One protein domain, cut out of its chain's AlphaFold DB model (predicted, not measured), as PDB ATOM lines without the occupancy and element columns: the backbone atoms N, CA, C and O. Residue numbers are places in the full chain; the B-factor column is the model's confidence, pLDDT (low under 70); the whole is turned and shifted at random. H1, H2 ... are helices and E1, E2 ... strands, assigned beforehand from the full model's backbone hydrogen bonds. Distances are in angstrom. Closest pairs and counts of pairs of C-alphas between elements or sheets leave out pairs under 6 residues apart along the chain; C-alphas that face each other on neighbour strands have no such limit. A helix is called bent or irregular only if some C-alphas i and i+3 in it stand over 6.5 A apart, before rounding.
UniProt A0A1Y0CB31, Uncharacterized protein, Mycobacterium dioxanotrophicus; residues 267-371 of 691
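Overview. This is residues 267 to 371 of the 691 residues of an uncharacterized protein of Mycobacterium dioxanotrophicus (UniProt A0A1Y0CB31). A small sheet of three strands has one bent helix, H1, over one of its faces, its two arms making a corner, while a second helix, H2, sits past one end of the sheet and makes that end of the long axis. Two layers, sheet and helix, form the body, and two long stretches without a named element, residues 276 to 291 and 339 to 359, link its parts. The printed part has 105 residues, with elements in the order E1, E2, E3, H1, H2; the sheet has the order E1, E2, E3 and is mixed, and the class is mixed, helices and strands. The whole is compact, with a radius of gyration of the C-alphas of 14.8 A, yet elongated in outline, spanning 47 by 30 by 18 A.

Arrangement. E1, residues 270 to 275, is an edge strand and parallel to E2, residues 292 to 298, at 17 degrees; N 274 and O 295 are 2.8 A apart, within hydrogen-bond range. E2 and E3, residues 301 to 308, form a hairpin, antiparallel at 157 degrees, with N 296 and O 304 within hydrogen-bond range at 2.8 A. H1, residues 317 to 338, was assigned as one helix by its hydrogen bonds but is bent: C-alphas 327 and 330 are 7.8 A apart, and its arms H1a, residues 317 to 327, and H1b, residues 330 to 338, are about perpendicular at 74 degrees. Both arms are on the same face of the sheet. H1a lies over E3, with E2 only just left out, at a height over the sheet of 9.2 A; it runs slantwise to the strands, only just, at 59.6 degrees to E3 on the local plane. Its closest C-alphas to E3 are those of Val 306 and Val 324, 6.4 A apart. H1b runs along the strands, at 15 degrees to E3 on the local plane. H2, residues 360 to 370, is only just not on the sheet, with 4 pairs of C-alphas within 10 A. H1b and H2 are close but not clearly touching; their closest C-alphas, of Asp 338 and Ala 360, are 6.5 A apart. In H1a, H1b and H2 every O i to N i+4 pair is within hydrogen-bond range.

Along the chain. E1 begins at C-alpha 270, (122.074, 188.112, 122.229), and measures 16.3 A; E2 measures 18.9 A and E3 21.0 A. H1a begins at C-alpha 317, (116.467, 175.485, 118.071), and measures 15.5 A, H1b 12.3 A. H2 measures 15.5 A and ends at C-alpha 370, (92.253, 193.520, 142.732).

Size, cuts and confidence. The two C-alphas farthest apart, of Ala 313 and Asp 371, are 51.1 A apart. The printed part has no cut. The links E1 to E2 and H1 to H2 are long. Mean pLDDT of the printed part is 87.7; residues 285 to 289 and 310 to 315 are under 70.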
ATOM      1  N   ARG A 267     132.287 188.516 120.326       84.69
ATOM      2  CA  ARG A 267     130.997 188.404 119.649       84.69
ATOM      3  C   ARG A 267     129.900 188.873 120.605       84.69
ATOM      4  O   ARG A 267     129.834 188.339 121.711       84.69
ATOM      5  N   PRO A 268     129.050 189.835 120.204       88.19
ATOM      6  CA  PRO A 268     127.884 190.235 120.984       88.19
ATOM      7  C   PRO A 268     127.052 189.031 121.432       88.19
ATOM      8  O   PRO A 268     126.764 188.148 120.623       88.19
ATOM      9  N   ILE A 269     126.658 189.017 122.705       89.88
ATOM     10  CA  ILE A 269     125.751 188.012 123.261       89.88
ATOM     11  C   ILE A 269     124.330 188.542 123.102       89.88
ATOM     12  O   ILE A 269     123.992 189.626 123.588       89.88
ATOM     13  N   ARG A 270     123.488 187.783 122.400       89.81
ATOM     14  CA  ARG A 270     122.074 188.112 122.229       89.81
ATOM     15  C   ARG A 270     121.348 187.833 123.546       89.81
ATOM     16  O   ARG A 270     121.213 186.679 123.943       89.81
ATOM     17  N   VAL A 271     120.886 188.887 124.213       92.00
ATOM     18  CA  VAL A 271     119.984 188.777 125.367       92.00
ATOM     19  C   VAL A 271     118.566 188.587 124.836       92.00
ATOM     20  O   VAL A 271     118.110 189.373 124.006       92.00
ATOM     21  N   ALA A 272     117.892 187.525 125.267       92.69
ATOM     22  CA  ALA A 272     116.546 187.189 124.818       92.69
ATOM     23  C   ALA A 272     115.698 186.633 125.967       92.69
ATOM     24  O   ALA A 272     116.216 186.249 127.015       92.69
ATOM     25  N   GLU A 273     114.389 186.542 125.743       95.00
ATOM     26  CA  GLU A 273     113.437 185.957 126.686       95.00
ATOM     27  C   GLU A 273     112.598 184.886 125.989       95.00
ATOM     28  O   GLU A 273     112.216 185.058 124.833       95.00
ATOM     29  N   TRP A 274     112.271 183.802 126.691       95.81
ATOM     30  CA  TRP A 274     111.303 182.810 126.231       95.81
ATOM     31  C   TRP A 274     110.259 182.537 127.312       95.81
ATOM     32  O   TRP A 274     110.562 181.971 128.361       95.81
ATOM     33  N   GLU A 275     109.017 182.927 127.031       95.94
ATOM     34  CA  GLU A 275     107.834 182.467 127.756       95.94
ATOM     35  C   GLU A 275     107.485 181.054 127.272       95.94
ATOM     36  O   GLU A 275     106.954 180.878 126.173       95.94
ATOM     37  N   VAL A 276     107.817 180.041 128.072       95.94
ATOM     38  CA  VAL A 276     107.709 178.636 127.663       95.94
ATOM     39  C   VAL A 276     106.271 178.155 127.579       95.94
ATOM     40  O   VAL A 276     106.063 177.058 127.084       95.94
ATOM     41  N   SER A 277     105.268 178.940 127.988       94.06
ATOM     42  CA  SER A 277     103.871 178.660 127.626       94.06
ATOM     43  C   SER A 277     103.562 178.927 126.141       94.06
ATOM     44  O   SER A 277     102.447 178.680 125.690       94.06
ATOM     45  N   GLY A 278     104.514 179.482 125.383       94.25
ATOM     46  CA  GLY A 278     104.405 179.775 123.957       94.25
ATOM     47  C   GLY A 278     105.599 179.263 123.140       94.25
ATOM     48  O   GLY A 278     106.542 178.678 123.687       94.25
ATOM     49  N   PRO A 279     105.574 179.473 121.810       94.44
ATOM     50  CA  PRO A 279     106.654 179.033 120.938       94.44
ATOM     51  C   PRO A 279     107.961 179.776 121.242       94.44
ATOM     52  O   PRO A 279     107.945 180.945 121.635       94.44
ATOM     53  N   LEU A 280     109.089 179.095 121.029       92.06
ATOM     54  CA  LEU A 280     110.418 179.689 121.072       92.06
ATOM     55  C   LEU A 280     110.453 180.871 120.087       92.06
ATOM     56  O   LEU A 280     110.023 180.711 118.939       92.06
ATOM     57  N   PRO A 281     110.937 182.053 120.506       90.88
ATOM     58  CA  PRO A 281     111.106 183.172 119.592       90.88
ATOM     59  C   PRO A 281     112.102 182.831 118.480       90.88
ATOM     60  O   PRO A 281     112.956 181.954 118.617       90.88
ATOM     61  N   ASP A 282     112.014 183.562 117.374       86.81
ATOM     62  CA  ASP A 282     112.923 183.376 116.250       86.81
ATOM     63  C   ASP A 282     114.310 183.966 116.575       86.81
ATOM     64  O   ASP A 282     114.559 185.167 116.442       86.81
ATOM     65  N   LEU A 283     115.199 183.122 117.106       83.00
ATOM     66  CA  LEU A 283     116.528 183.517 117.595       83.00
ATOM     67  C   LEU A 283     117.666 183.192 116.621       83.00
ATOM     68  O   LEU A 283     118.783 183.666 116.827       83.00
ATOM     69  N   PHE A 284     117.395 182.412 115.573       76.69
ATOM     70  CA  PHE A 284     118.408 181.837 114.678       76.69
ATOM     71  C   PHE A 284     118.318 182.376 113.240       76.69
ATOM     72  O   PHE A 284     118.772 181.727 112.304       76.69
ATOM     73  N   THR A 285     117.745 183.569 113.058       67.75
ATOM     74  CA  THR A 285     117.580 184.227 111.748       67.75
ATOM     75  C   THR A 285     118.880 184.687 111.093       67.75
ATOM     76  O   THR A 285     118.889 184.997 109.903       67.75
ATOM     77  N   ASP A 286     119.961 184.805 111.863       65.38
ATOM     78  CA  ASP A 286     121.222 185.369 111.388       65.38
ATOM     79  C   ASP A 286     122.034 184.315 110.620       65.38
ATOM     80  O   ASP A 286     122.114 183.159 111.034       65.38
ATOM     81  N   GLU A 287     122.718 184.723 109.542       56.19
ATOM     82  CA  GLU A 287     123.582 183.838 108.733       56.19
ATOM     83  C   GLU A 287     124.677 183.138 109.562       56.19
ATOM     84  O   GLU A 287     125.193 182.091 109.176       56.19
ATOM     85  N   THR A 288     125.043 183.715 110.712       57.06
ATOM     86  CA  THR A 288     125.929 183.113 111.717       57.06
ATOM     87  C   THR A 288     125.370 183.397 113.115       57.06
ATOM     88  O   THR A 288     125.483 184.532 113.580       57.06
ATOM     89  N   PRO A 289     124.779 182.410 113.812       63.69
ATOM     90  CA  PRO A 289     124.229 182.654 115.137       63.69
ATOM     91  C   PRO A 289     125.362 182.945 116.137       63.69
ATOM     92  O   PRO A 289     126.384 182.256 116.170       63.69
ATOM     93  N   GLY A 290     125.209 184.021 116.910       74.75
ATOM     94  CA  GLY A 290     126.101 184.381 118.017       74.75
ATOM     95  C   GLY A 290     125.716 183.680 119.328       74.75
ATOM     96  O   GLY A 290     124.714 182.966 119.363       74.75
ATOM     97  N   PRO A 291     126.486 183.883 120.412       85.25
ATOM     98  CA  PRO A 291     126.114 183.380 121.734       85.25
ATOM     99  C   PRO A 291     124.786 183.993 122.214       85.25
ATOM    100  O   PRO A 291     124.472 185.142 121.889       85.25
ATOM    101  N   ILE A 292     124.013 183.236 122.995       87.50
ATOM    102  CA  ILE A 292     122.682 183.632 123.490       87.50
ATOM    103  C   ILE A 292     122.653 183.520 125.016       87.50
ATOM    104  O   ILE A 292     123.080 182.508 125.562       87.50
ATOM    105  N   SER A 293     122.102 184.533 125.682       90.56
ATOM    106  CA  SER A 293     121.711 184.502 127.098       90.56
ATOM    107  C   SER A 293     120.188 184.595 127.161       90.56
ATOM    108  O   SER A 293     119.621 185.663 126.911       90.56
ATOM    109  N   LEU A 294     119.518 183.479 127.461       92.06
ATOM    110  CA  LEU A 294     118.061 183.360 127.402       92.06
ATOM    111  C   LEU A 294     117.438 183.347 128.801       92.06
ATOM    112  O   LEU A 294     117.620 182.385 129.547       92.06
ATOM    113  N   LEU A 295     116.642 184.363 129.135       95.25
ATOM    114  CA  LEU A 295     115.763 184.330 130.304       95.25
ATOM    115  C   LEU A 295     114.531 183.475 129.996       95.25
ATOM    116  O   LEU A 295     113.723 183.807 129.131       95.25
ATOM    117  N   VAL A 296     114.368 182.382 130.728       96.31
ATOM    118  CA  VAL A 296     113.257 181.445 130.562       96.31
ATOM    119  C   VAL A 296     112.192 181.741 131.608       96.31
ATOM    120  O   VAL A 296     112.491 181.825 132.804       96.31
ATOM    121  N   ARG A 297     110.944 181.887 131.164       97.00
ATOM    122  CA  ARG A 297     109.788 182.197 132.010       97.00
ATOM    123  C   ARG A 297     108.657 181.202 131.806       97.00
ATOM    124  O   ARG A 297     108.561 180.618 130.733       97.00
ATOM    125  N   LEU A 298     107.803 181.050 132.814       95.81
ATOM    126  CA  LEU A 298     106.513 180.369 132.706       95.81
ATOM    127  C   LEU A 298     105.427 181.213 133.381       95.81
ATOM    128  O   LEU A 298     105.484 181.448 134.586       95.81
ATOM    129  N   GLY A 299     104.449 181.705 132.621       93.44
ATOM    130  CA  GLY A 299     103.408 182.585 133.157       93.44
ATOM    131  C   GLY A 299     103.965 183.900 133.689       93.44
ATOM    132  O   GLY A 299     103.547 184.366 134.746       93.44
ATOM    133  N   THR A 300     104.944 184.489 132.998       94.19
ATOM    134  CA  THR A 300     105.762 185.648 133.406       94.19
ATOM    135  C   THR A 300     106.698 185.417 134.597       94.19
ATOM    136  O   THR A 300     107.497 186.302 134.918       94.19
ATOM    137  N   GLU A 301     106.654 184.251 135.243       95.50
ATOM    138  CA  GLU A 301     107.585 183.908 136.312       95.50
ATOM    139  C   GLU A 301     108.953 183.525 135.744       95.50
ATOM    140  O   GLU A 301     109.024 182.560 134.987       95.50
ATOM    141  N   PRO A 302     110.050 184.210 136.107       95.50
ATOM    142  CA  PRO A 302     111.383 183.774 135.724       95.50
ATOM    143  C   PRO A 302     111.762 182.457 136.408       95.50
ATOM    144  O   PRO A 302     111.743 182.341 137.634       95.50
ATOM    145  N   LEU A 303     112.151 181.476 135.598       93.25
ATOM    146  CA  LEU A 303     112.639 180.173 136.048       93.25
ATOM    147  C   LEU A 303     114.169 180.149 136.131       93.25
ATOM    148  O   LEU A 303     114.736 179.571 137.055       93.25
ATOM    149  N   GLY A 304     114.846 180.797 135.182       92.44
ATOM    150  CA  GLY A 304     116.302 180.788 135.092       92.44
ATOM    151  C   GLY A 304     116.828 181.502 133.855       92.44
ATOM    152  O   GLY A 304     116.064 181.832 132.951       92.44
ATOM    153  N   ILE A 305     118.142 181.712 133.815       90.88
ATOM    154  CA  ILE A 305     118.866 182.104 132.602       90.88
ATOM    155  C   ILE A 305     119.643 180.890 132.102       90.88
ATOM    156  O   ILE A 305     120.253 180.176 132.900       90.88
ATOM    157  N   VAL A 306     119.594 180.655 130.793       88.69
ATOM    158  CA  VAL A 306     120.359 179.616 130.103       88.69
ATOM    159  C   VAL A 306     121.264 180.290 129.079       88.69
ATOM    160  O   VAL A 306     120.777 180.951 128.160       88.69
ATOM    161  N   ASP A 307     122.572 180.111 129.251       85.69
ATOM    162  CA  ASP A 307     123.602 180.621 128.347       85.69
ATOM    163  C   ASP A 307     124.024 179.533 127.347       85.69
ATOM    164  O   ASP A 307     124.252 178.385 127.734       85.69
ATOM    165  N   LEU A 308     124.153 179.896 126.071       81.56
ATOM    166  CA  LEU A 308     124.601 179.015 124.990       81.56
ATOM    167  C   LEU A 308     125.770 179.665 124.234       81.56
ATOM    168  O   LEU A 308     125.647 180.798 123.755       81.56
ATOM    169  N   ASP A 309     126.903 178.961 124.131       73.88
ATOM    170  CA  ASP A 309     128.135 179.484 123.524       73.88
ATOM    171  C   ASP A 309     128.185 179.201 122.009       73.88
ATOM    172  O   ASP A 309     127.666 178.206 121.508       73.88
ATOM    173  N   ALA A 310     128.869 180.064 121.256       63.00
ATOM    174  CA  ALA A 310     129.026 179.938 119.809       63.00
ATOM    175  C   ALA A 310     129.937 178.775 119.378       63.00
ATOM    176  O   ALA A 310     129.925 178.379 118.212       63.00
ATOM    177  N   ALA A 311     130.748 178.243 120.298       54.12
ATOM    178  CA  ALA A 311     131.627 177.100 120.053       54.12
ATOM    179  C   ALA A 311     130.896 175.746 120.084       54.12
ATOM    180  O   ALA A 311     131.450 174.754 119.596       54.12
ATOM    181  N   ASP A 312     129.668 175.701 120.606       52.91
ATOM    182  CA  ASP A 312     128.788 174.543 120.497       52.91
ATOM    183  C   ASP A 312     128.315 174.475 119.041       52.91
ATOM    184  O   ASP A 312     127.349 175.118 118.644       52.91
ATOM    185  N   ALA A 313     129.082 173.761 118.209       38.12
ATOM    186  CA  ALA A 313     129.105 173.817 116.741       38.12
ATOM    187  C   ALA A 313     127.794 173.456 115.992       38.12
ATOM    188  O   ALA A 313     127.828 173.167 114.798       38.12
ATOM    189  N   VAL A 314     126.638 173.476 116.659       51.44
ATOM    190  CA  VAL A 314     125.293 173.316 116.094       51.44
ATOM    191  C   VAL A 314     124.320 174.231 116.864       51.44
ATOM    192  O   VAL A 314     123.425 173.761 117.564       51.44
ATOM    193  N   LEU A 315     124.507 175.551 116.774       61.41
ATOM    194  CA  LEU A 315     123.533 176.537 117.260       61.41
ATOM    195  C   LEU A 315     122.235 176.395 116.456       61.41
ATOM    196  O   LEU A 315     122.120 176.878 115.332       61.41
ATOM    197  N   GLY A 316     121.268 175.687 117.025       73.69
ATOM    198  CA  GLY A 316     119.939 175.536 116.457       73.69
ATOM    199  C   GLY A 316     118.900 175.355 117.551       73.69
ATOM    200  O   GLY A 316     119.230 174.994 118.683       73.69
ATOM    201  N   GLU A 317     117.637 175.569 117.187       83.62
ATOM    202  CA  GLU A 317     116.467 175.485 118.071       83.62
ATOM    203  C   GLU A 317     116.519 174.275 119.012       83.62
ATOM    204  O   GLU A 317     116.347 174.415 120.219       83.62
ATOM    205  N   ARG A 318     116.844 173.092 118.481       85.38
ATOM    206  CA  ARG A 318     116.899 171.855 119.263       85.38
ATOM    207  C   ARG A 318     117.932 171.890 120.394       85.38
ATOM    208  O   ARG A 318     117.606 171.478 121.497       85.38
ATOM    209  N   ALA A 319     119.142 172.386 120.138       84.06
ATOM    210  CA  ALA A 319     120.196 172.439 121.153       84.06
ATOM    211  C   ALA A 319     119.822 173.392 122.297       84.06
ATOM    212  O   ALA A 319     120.033 173.071 123.465       84.06
ATOM    213  N   LEU A 320     119.202 174.531 121.965       87.19
ATOM    214  CA  LEU A 320     118.713 175.487 122.956       87.19
ATOM    215  C   LEU A 320     117.571 174.895 123.791       87.19
ATOM    216  O   LEU A 320     117.596 174.989 125.015       87.19
ATOM    217  N   VAL A 321     116.601 174.239 123.151       91.62
ATOM    218  CA  VAL A 321     115.495 173.560 123.844       91.62
ATOM    219  C   VAL A 321     116.011 172.452 124.766       91.62
ATOM    220  O   VAL A 321     115.577 172.375 125.916       91.62
ATOM    221  N   ASP A 322     116.957 171.632 124.302       89.50
ATOM    222  CA  ASP A 322     117.563 170.561 125.098       89.50
ATOM    223  C   ASP A 322     118.320 171.137 126.312       89.50
ATOM    224  O   ASP A 322     118.156 170.641 127.429       89.50
ATOM    225  N   ALA A 323     119.080 172.226 126.134       89.19
ATOM    226  CA  ALA A 323     119.784 172.913 127.220       89.19
ATOM    227  C   ALA A 323     118.821 173.520 128.257       89.19
ATOM    228  O   ALA A 323     119.043 173.393 129.468       89.19
ATOM    229  N   VAL A 324     117.724 174.134 127.796       91.94
ATOM    230  CA  VAL A 324     116.653 174.643 128.666       91.94
ATOM    231  C   VAL A 324     116.001 173.501 129.436       91.94
ATOM    232  O   VAL A 324     115.858 173.597 130.654       91.94
ATOM    233  N   TRP A 325     115.651 172.397 128.773       94.38
ATOM    234  CA  TRP A 325     115.025 171.252 129.433       94.38
ATOM    235  C   TRP A 325     115.946 170.600 130.464       94.38
ATOM    236  O   TRP A 325     115.520 170.314 131.584       94.38
ATOM    237  N   GLN A 326     117.224 170.423 130.127       92.00
ATOM    238  CA  GLN A 326     118.226 169.868 131.034       92.00
ATOM    239  C   GLN A 326     118.407 170.734 132.287       92.00
ATOM    240  O   GLN A 326     118.576 170.198 133.385       92.00
ATOM    241  N   SER A 327     118.369 172.059 132.128       89.88
ATOM    242  CA  SER A 327     118.621 173.004 133.218       89.88
ATOM    243  C   SER A 327     117.380 173.278 134.069       89.88
ATOM    244  O   SER A 327     117.487 173.332 135.291       89.88
ATOM    245  N   LEU A 328     116.208 173.423 133.438       94.88
ATOM    246  CA  LEU A 328     114.991 173.974 134.051       94.88
ATOM    247  C   LEU A 328     113.771 173.045 133.974       94.88
ATOM    248  O   LEU A 328     112.717 173.387 134.503       94.88
ATOM    249  N   GLY A 329     113.868 171.856 133.368       94.81
ATOM    250  CA  GLY A 329     112.718 170.953 133.208       94.81
ATOM    251  C   GLY A 329     112.064 170.534 134.529       94.81
ATOM    252  O   GLY A 329     110.843 170.388 134.610       94.81
ATOM    253  N   ARG A 330     112.855 170.421 135.607       94.56
ATOM    254  CA  ARG A 330     112.325 170.181 136.961       94.56
ATOM    255  C   ARG A 330     111.506 171.360 137.479       94.56
ATOM    256  O   ARG A 330     110.437 171.131 138.034       94.56
ATOM    257  N   ASP A 331     111.981 172.586 137.285       94.00
ATOM    258  CA  ASP A 331     111.292 173.801 137.725       94.00
ATOM    259  C   ASP A 331     110.017 174.041 136.910       94.00
ATOM    260  O   ASP A 331     108.971 174.333 137.487       94.00
ATOM    261  N   ILE A 332     110.063 173.811 135.589       95.00
ATOM    262  CA  ILE A 332     108.882 173.831 134.711       95.00
ATOM    263  C   ILE A 332     107.817 172.859 135.240       95.00
ATOM    264  O   ILE A 332     106.669 173.246 135.455       95.00
ATOM    265  N   ASN A 333     108.192 171.603 135.499       95.31
ATOM    266  CA  ASN A 333     107.263 170.597 136.015       95.31
ATOM    267  C   ASN A 333     106.746 170.922 137.422       95.31
ATOM    268  O   ASN A 333     105.581 170.652 137.708       95.31
ATOM    269  N   ALA A 334     107.566 171.531 138.281       94.06
ATOM    270  CA  ALA A 334     107.120 171.989 139.592       94.06
ATOM    271  C   ALA A 334     106.026 173.066 139.472       94.06
ATOM    272  O   ALA A 334     104.993 172.951 140.121       94.06
ATOM    273  N   ARG A 335     106.186 174.057 138.582       93.12
ATOM    274  CA  ARG A 335     105.181 175.126 138.399       93.12
ATOM    275  C   ARG A 335     103.905 174.656 137.710       93.12
ATOM    276  O   ARG A 335     102.818 175.147 138.026       93.12
ATOM    277  N   GLN A 336     104.021 173.687 136.802       93.25
ATOM    278  CA  GLN A 336     102.859 172.983 136.263       93.25
ATOM    279  C   GLN A 336     102.086 172.288 137.388       93.25
ATOM    280  O   GLN A 336     100.881 172.500 137.512       93.25
ATOM    281  N   ALA A 337     102.778 171.542 138.255       94.56
ATOM    282  CA  ALA A 337     102.157 170.855 139.385       94.56
ATOM    283  C   ALA A 337     101.495 171.826 140.381       94.56
ATOM    284  O   ALA A 337     100.364 171.574 140.797       94.56
ATOM    285  N   ASP A 338     102.137 172.958 140.697       93.94
ATOM    286  CA  ASP A 338     101.559 174.024 141.535       93.94
ATOM    287  C   ASP A 338     100.259 174.595 140.941       93.94
ATOM    288  O   ASP A 338      99.379 175.052 141.669       93.94
ATOM    289  N   SER A 339     100.118 174.531 139.615       93.94
ATOM    290  CA  SER A 339      98.930 174.966 138.870       93.94
ATOM    291  C   SER A 339      97.956 173.820 138.556       93.94
ATOM    292  O   SER A 339      97.012 174.008 137.793       93.94
ATOM    293  N   GLY A 340      98.173 172.619 139.107       93.81
ATOM    294  CA  GLY A 340      97.333 171.441 138.859       93.81
ATOM    295  C   GLY A 340      97.439 170.862 137.441       93.81
ATOM    296  O   GLY A 340      96.578 170.080 137.035       93.81
ATOM    297  N   LEU A 341      98.472 171.235 136.684       91.88
ATOM    298  CA  LEU A 341      98.739 170.755 135.329       91.88
ATOM    299  C   LEU A 341      99.615 169.489 135.354       91.88
ATOM    300  O   LEU A 341     100.434 169.317 136.263       91.88
ATOM    301  N   PRO A 342      99.463 168.582 134.372       90.06
ATOM    302  CA  PRO A 342     100.276 167.374 134.295       90.06
ATOM    303  C   PRO A 342     101.748 167.702 134.011       90.06
ATOM    304  O   PRO A 342     102.062 168.632 133.275       90.06
ATOM    305  N   ALA A 343     102.660 166.893 134.556       90.00
ATOM    306  CA  ALA A 343     104.077 166.982 134.217       90.00
ATOM    307  C   ALA A 343     104.319 166.626 132.741       90.00
ATOM    308  O   ALA A 343     103.608 165.808 132.155       90.00
ATOM    309  N   THR A 344     105.353 167.223 132.155       89.69
ATOM    310  CA  THR A 344     105.823 166.913 130.801       89.69
ATOM    311  C   THR A 344     107.177 166.203 130.872       89.69
ATOM    312  O   THR A 344     108.005 166.532 131.719       89.69
ATOM    313  N   ASP A 345     107.422 165.234 129.988       88.94
ATOM    314  CA  ASP A 345     108.687 164.479 129.952       88.94
ATOM    315  C   ASP A 345     109.758 165.130 129.060       88.94
ATOM    316  O   ASP A 345     110.952 164.855 129.204       88.94
ATOM    317  N   THR A 346     109.343 165.999 128.134       88.25
ATOM    318  CA  THR A 346     110.214 166.690 127.176       88.25
ATOM    319  C   THR A 346     109.734 168.114 126.908       88.25
ATOM    320  O   THR A 346     108.543 168.408 126.993       88.25
ATOM    321  N   LEU A 347     110.656 168.998 126.525       93.06
ATOM    322  CA  LEU A 347     110.330 170.313 125.975       93.06
ATOM    323  C   LEU A 347     110.510 170.290 124.457       93.06
ATOM    324  O   LEU A 347     111.404 169.627 123.934       93.06
ATOM    325  N   SER A 348     109.666 171.028 123.744       92.88
ATOM    326  CA  SER A 348     109.830 171.289 122.312       92.88
ATOM    327  C   SER A 348     109.882 172.796 122.070       92.88
ATOM    328  O   SER A 348     109.480 173.567 122.941       92.88
ATOM    329  N   GLY A 349     110.284 173.233 120.875       90.62
ATOM    330  CA  GLY A 349     110.224 174.652 120.501       90.62
ATOM    331  C   GLY A 349     108.809 175.241 120.465       90.62
ATOM    332  O   GLY A 349     108.654 176.444 120.326       90.62
ATOM    333  N   LYS A 350     107.752 174.434 120.643       93.00
ATOM    334  CA  LYS A 350     106.382 174.934 120.858       93.00
ATOM    335  C   LYS A 350     106.102 175.353 122.306       93.00
ATOM    336  O   LYS A 350     105.035 175.901 122.558       93.00
ATOM    337  N   GLY A 351     107.017 175.060 123.228       93.06
ATOM    338  CA  GLY A 351     106.817 175.262 124.654       93.06
ATOM    339  C   GLY A 351     105.974 174.161 125.305       93.06
ATOM    340  O   GLY A 351     105.892 173.027 124.820       93.06
ATOM    341  N   VAL A 352     105.363 174.520 126.426       92.56
ATOM    342  CA  VAL A 352     104.495 173.721 127.282       92.56
ATOM    343  C   VAL A 352     103.051 174.140 127.040       92.56
ATOM    344  O   VAL A 352     102.713 175.320 127.102       92.56
ATOM    345  N   ALA A 353     102.179 173.165 126.788       89.88
ATOM    346  CA  ALA A 353     100.768 173.422 126.533       89.88
ATOM    347  C   ALA A 353     100.036 173.810 127.830       89.88
ATOM    348  O   ALA A 353      99.581 172.948 128.581       89.88
ATOM    349  N   CYS A 354      99.907 175.110 128.079       91.25
ATOM    350  CA  CYS A 354      99.152 175.662 129.198       91.25
ATOM    351  C   CYS A 354      98.584 177.043 128.844       91.25
ATOM    352  O   CYS A 354      99.085 177.711 127.941       91.25
ATOM    353  N   ASP A 355      97.539 177.466 129.557       93.19
ATOM    354  CA  ASP A 355      97.113 178.864 129.539       93.19
ATOM    355  C   ASP A 355      97.890 179.626 130.627       93.19
ATOM    356  O   ASP A 355      97.654 179.387 131.817       93.19
ATOM    357  N   PRO A 356      98.815 180.538 130.268       92.38
ATOM    358  CA  PRO A 356      99.599 181.275 131.255       92.38
ATOM    359  C   PRO A 356      98.741 182.152 132.176       92.38
ATOM    360  O   PRO A 356      99.186 182.494 133.274       92.38
ATOM    361  N   ALA A 357      97.521 182.515 131.763       91.56
ATOM    362  CA  ALA A 357      96.599 183.309 132.567       91.56
ATOM    363  C   ALA A 357      96.001 182.529 133.750       91.56
ATOM    364  O   ALA A 357      95.573 183.155 134.722       91.56
ATOM    365  N   GLU A 358      96.002 181.198 133.674       93.44
ATOM    366  CA  GLU A 358      95.398 180.292 134.659       93.44
ATOM    367  C   GLU A 358      96.440 179.595 135.546       93.44
ATOM    368  O   GLU A 358      96.093 178.828 136.444       93.44
ATOM    369  N   LEU A 359      97.728 179.883 135.341       95.44
ATOM    370  CA  LEU A 359      98.786 179.417 136.232       95.44
ATOM    371  C   LEU A 359      98.622 180.029 137.627       95.44
ATOM    372  O   LEU A 359      98.335 181.223 137.759       95.44
ATOM    373  N   ALA A 360      98.878 179.235 138.671       94.62
ATOM    374  CA  ALA A 360      98.721 179.650 140.068       94.62
ATOM    375  C   ALA A 360      99.465 180.964 140.363       94.62
ATOM    376  O   ALA A 360      98.919 181.883 140.970       94.62
ATOM    377  N   PHE A 361     100.681 181.093 139.830       93.88
ATOM    378  CA  PHE A 361     101.495 182.300 139.922       93.88
ATOM    379  C   PHE A 361     100.805 183.558 139.360       93.88
ATOM    380  O   PHE A 361     100.840 184.622 139.984       93.88
ATOM    381  N   THR A 362     100.174 183.445 138.187       95.31
ATOM    382  CA  THR A 362      99.465 184.551 137.528       95.31
ATOM    383  C   THR A 362      98.180 184.900 138.272       95.31
ATOM    384  O   THR A 362      97.852 186.080 138.429       95.31
ATOM    385  N   LEU A 363      97.472 183.888 138.782       94.81
ATOM    386  CA  LEU A 363      96.267 184.063 139.593       94.81
ATOM    387  C   LEU A 363      96.563 184.800 140.906       94.81
ATOM    388  O   LEU A 363      95.832 185.728 141.255       94.81
ATOM    389  N   GLU A 364      97.662 184.469 141.590       93.25
ATOM    390  CA  GLU A 364      98.111 185.199 142.784       93.25
ATOM    391  C   GLU A 364      98.348 186.686 142.498       93.25
ATOM    392  O   GLU A 364      97.926 187.549 143.274       93.25
ATOM    393  N   ARG A 365      99.006 187.016 141.375       94.88
ATOM    394  CA  ARG A 365      99.208 188.418 140.980       94.88
ATOM    395  C   ARG A 365      97.875 189.102 140.695       94.88
ATOM    396  O   ARG A 365      97.663 190.217 141.163       94.88
ATOM    397  N   ARG A 366      96.970 188.447 139.964       94.44
ATOM    398  CA  ARG A 366      95.632 188.984 139.663       94.44
ATOM    399  C   ARG A 366      94.856 189.297 140.944       94.44
ATOM    400  O   ARG A 366      94.236 190.351 141.031       94.44
ATOM    401  N   GLN A 367      94.932 188.417 141.943       93.38
ATOM    402  CA  GLN A 367      94.311 188.638 143.246       93.38
ATOM    403  C   GLN A 367      94.917 189.847 143.972       93.38
ATOM    404  O   GLN A 367      94.179 190.660 144.516       93.38
ATOM    405  N   LEU A 368      96.243 190.003 143.937       92.69
ATOM    406  CA  LEU A 368      96.916 191.173 144.507       92.69
ATOM    407  C   LEU A 368      96.515 192.480 143.808       92.69
ATOM    408  O   LEU A 368      96.341 193.499 144.471       92.69
ATOM    409  N   LEU A 369      96.355 192.456 142.484       95.38
ATOM    410  CA  LEU A 369      95.970 193.634 141.705       95.38
ATOM    411  C   LEU A 369      94.525 194.085 141.963       95.38
ATOM    412  O   LEU A 369      94.234 195.268 141.790       95.38
ATOM    413  N   ALA A 370      93.637 193.181 142.396       94.12
ATOM    414  CA  ALA A 370      92.253 193.520 142.732       94.12
ATOM    415  C   ALA A 370      92.159 194.490 143.927       94.12
ATOM    416  O   ALA A 370      91.343 195.407 143.897       94.12
ATOM    417  N   ASP A 371      93.043 194.330 144.917       91.94
ATOM    418  CA  ASP A 371      93.127 195.159 146.127       91.94
ATOM    419  C   ASP A 371      94.493 195.874 146.224       91.94
ATOM    420  O   ASP A 371      95.120 195.947 147.285       91.94
TER     421      ASP A 371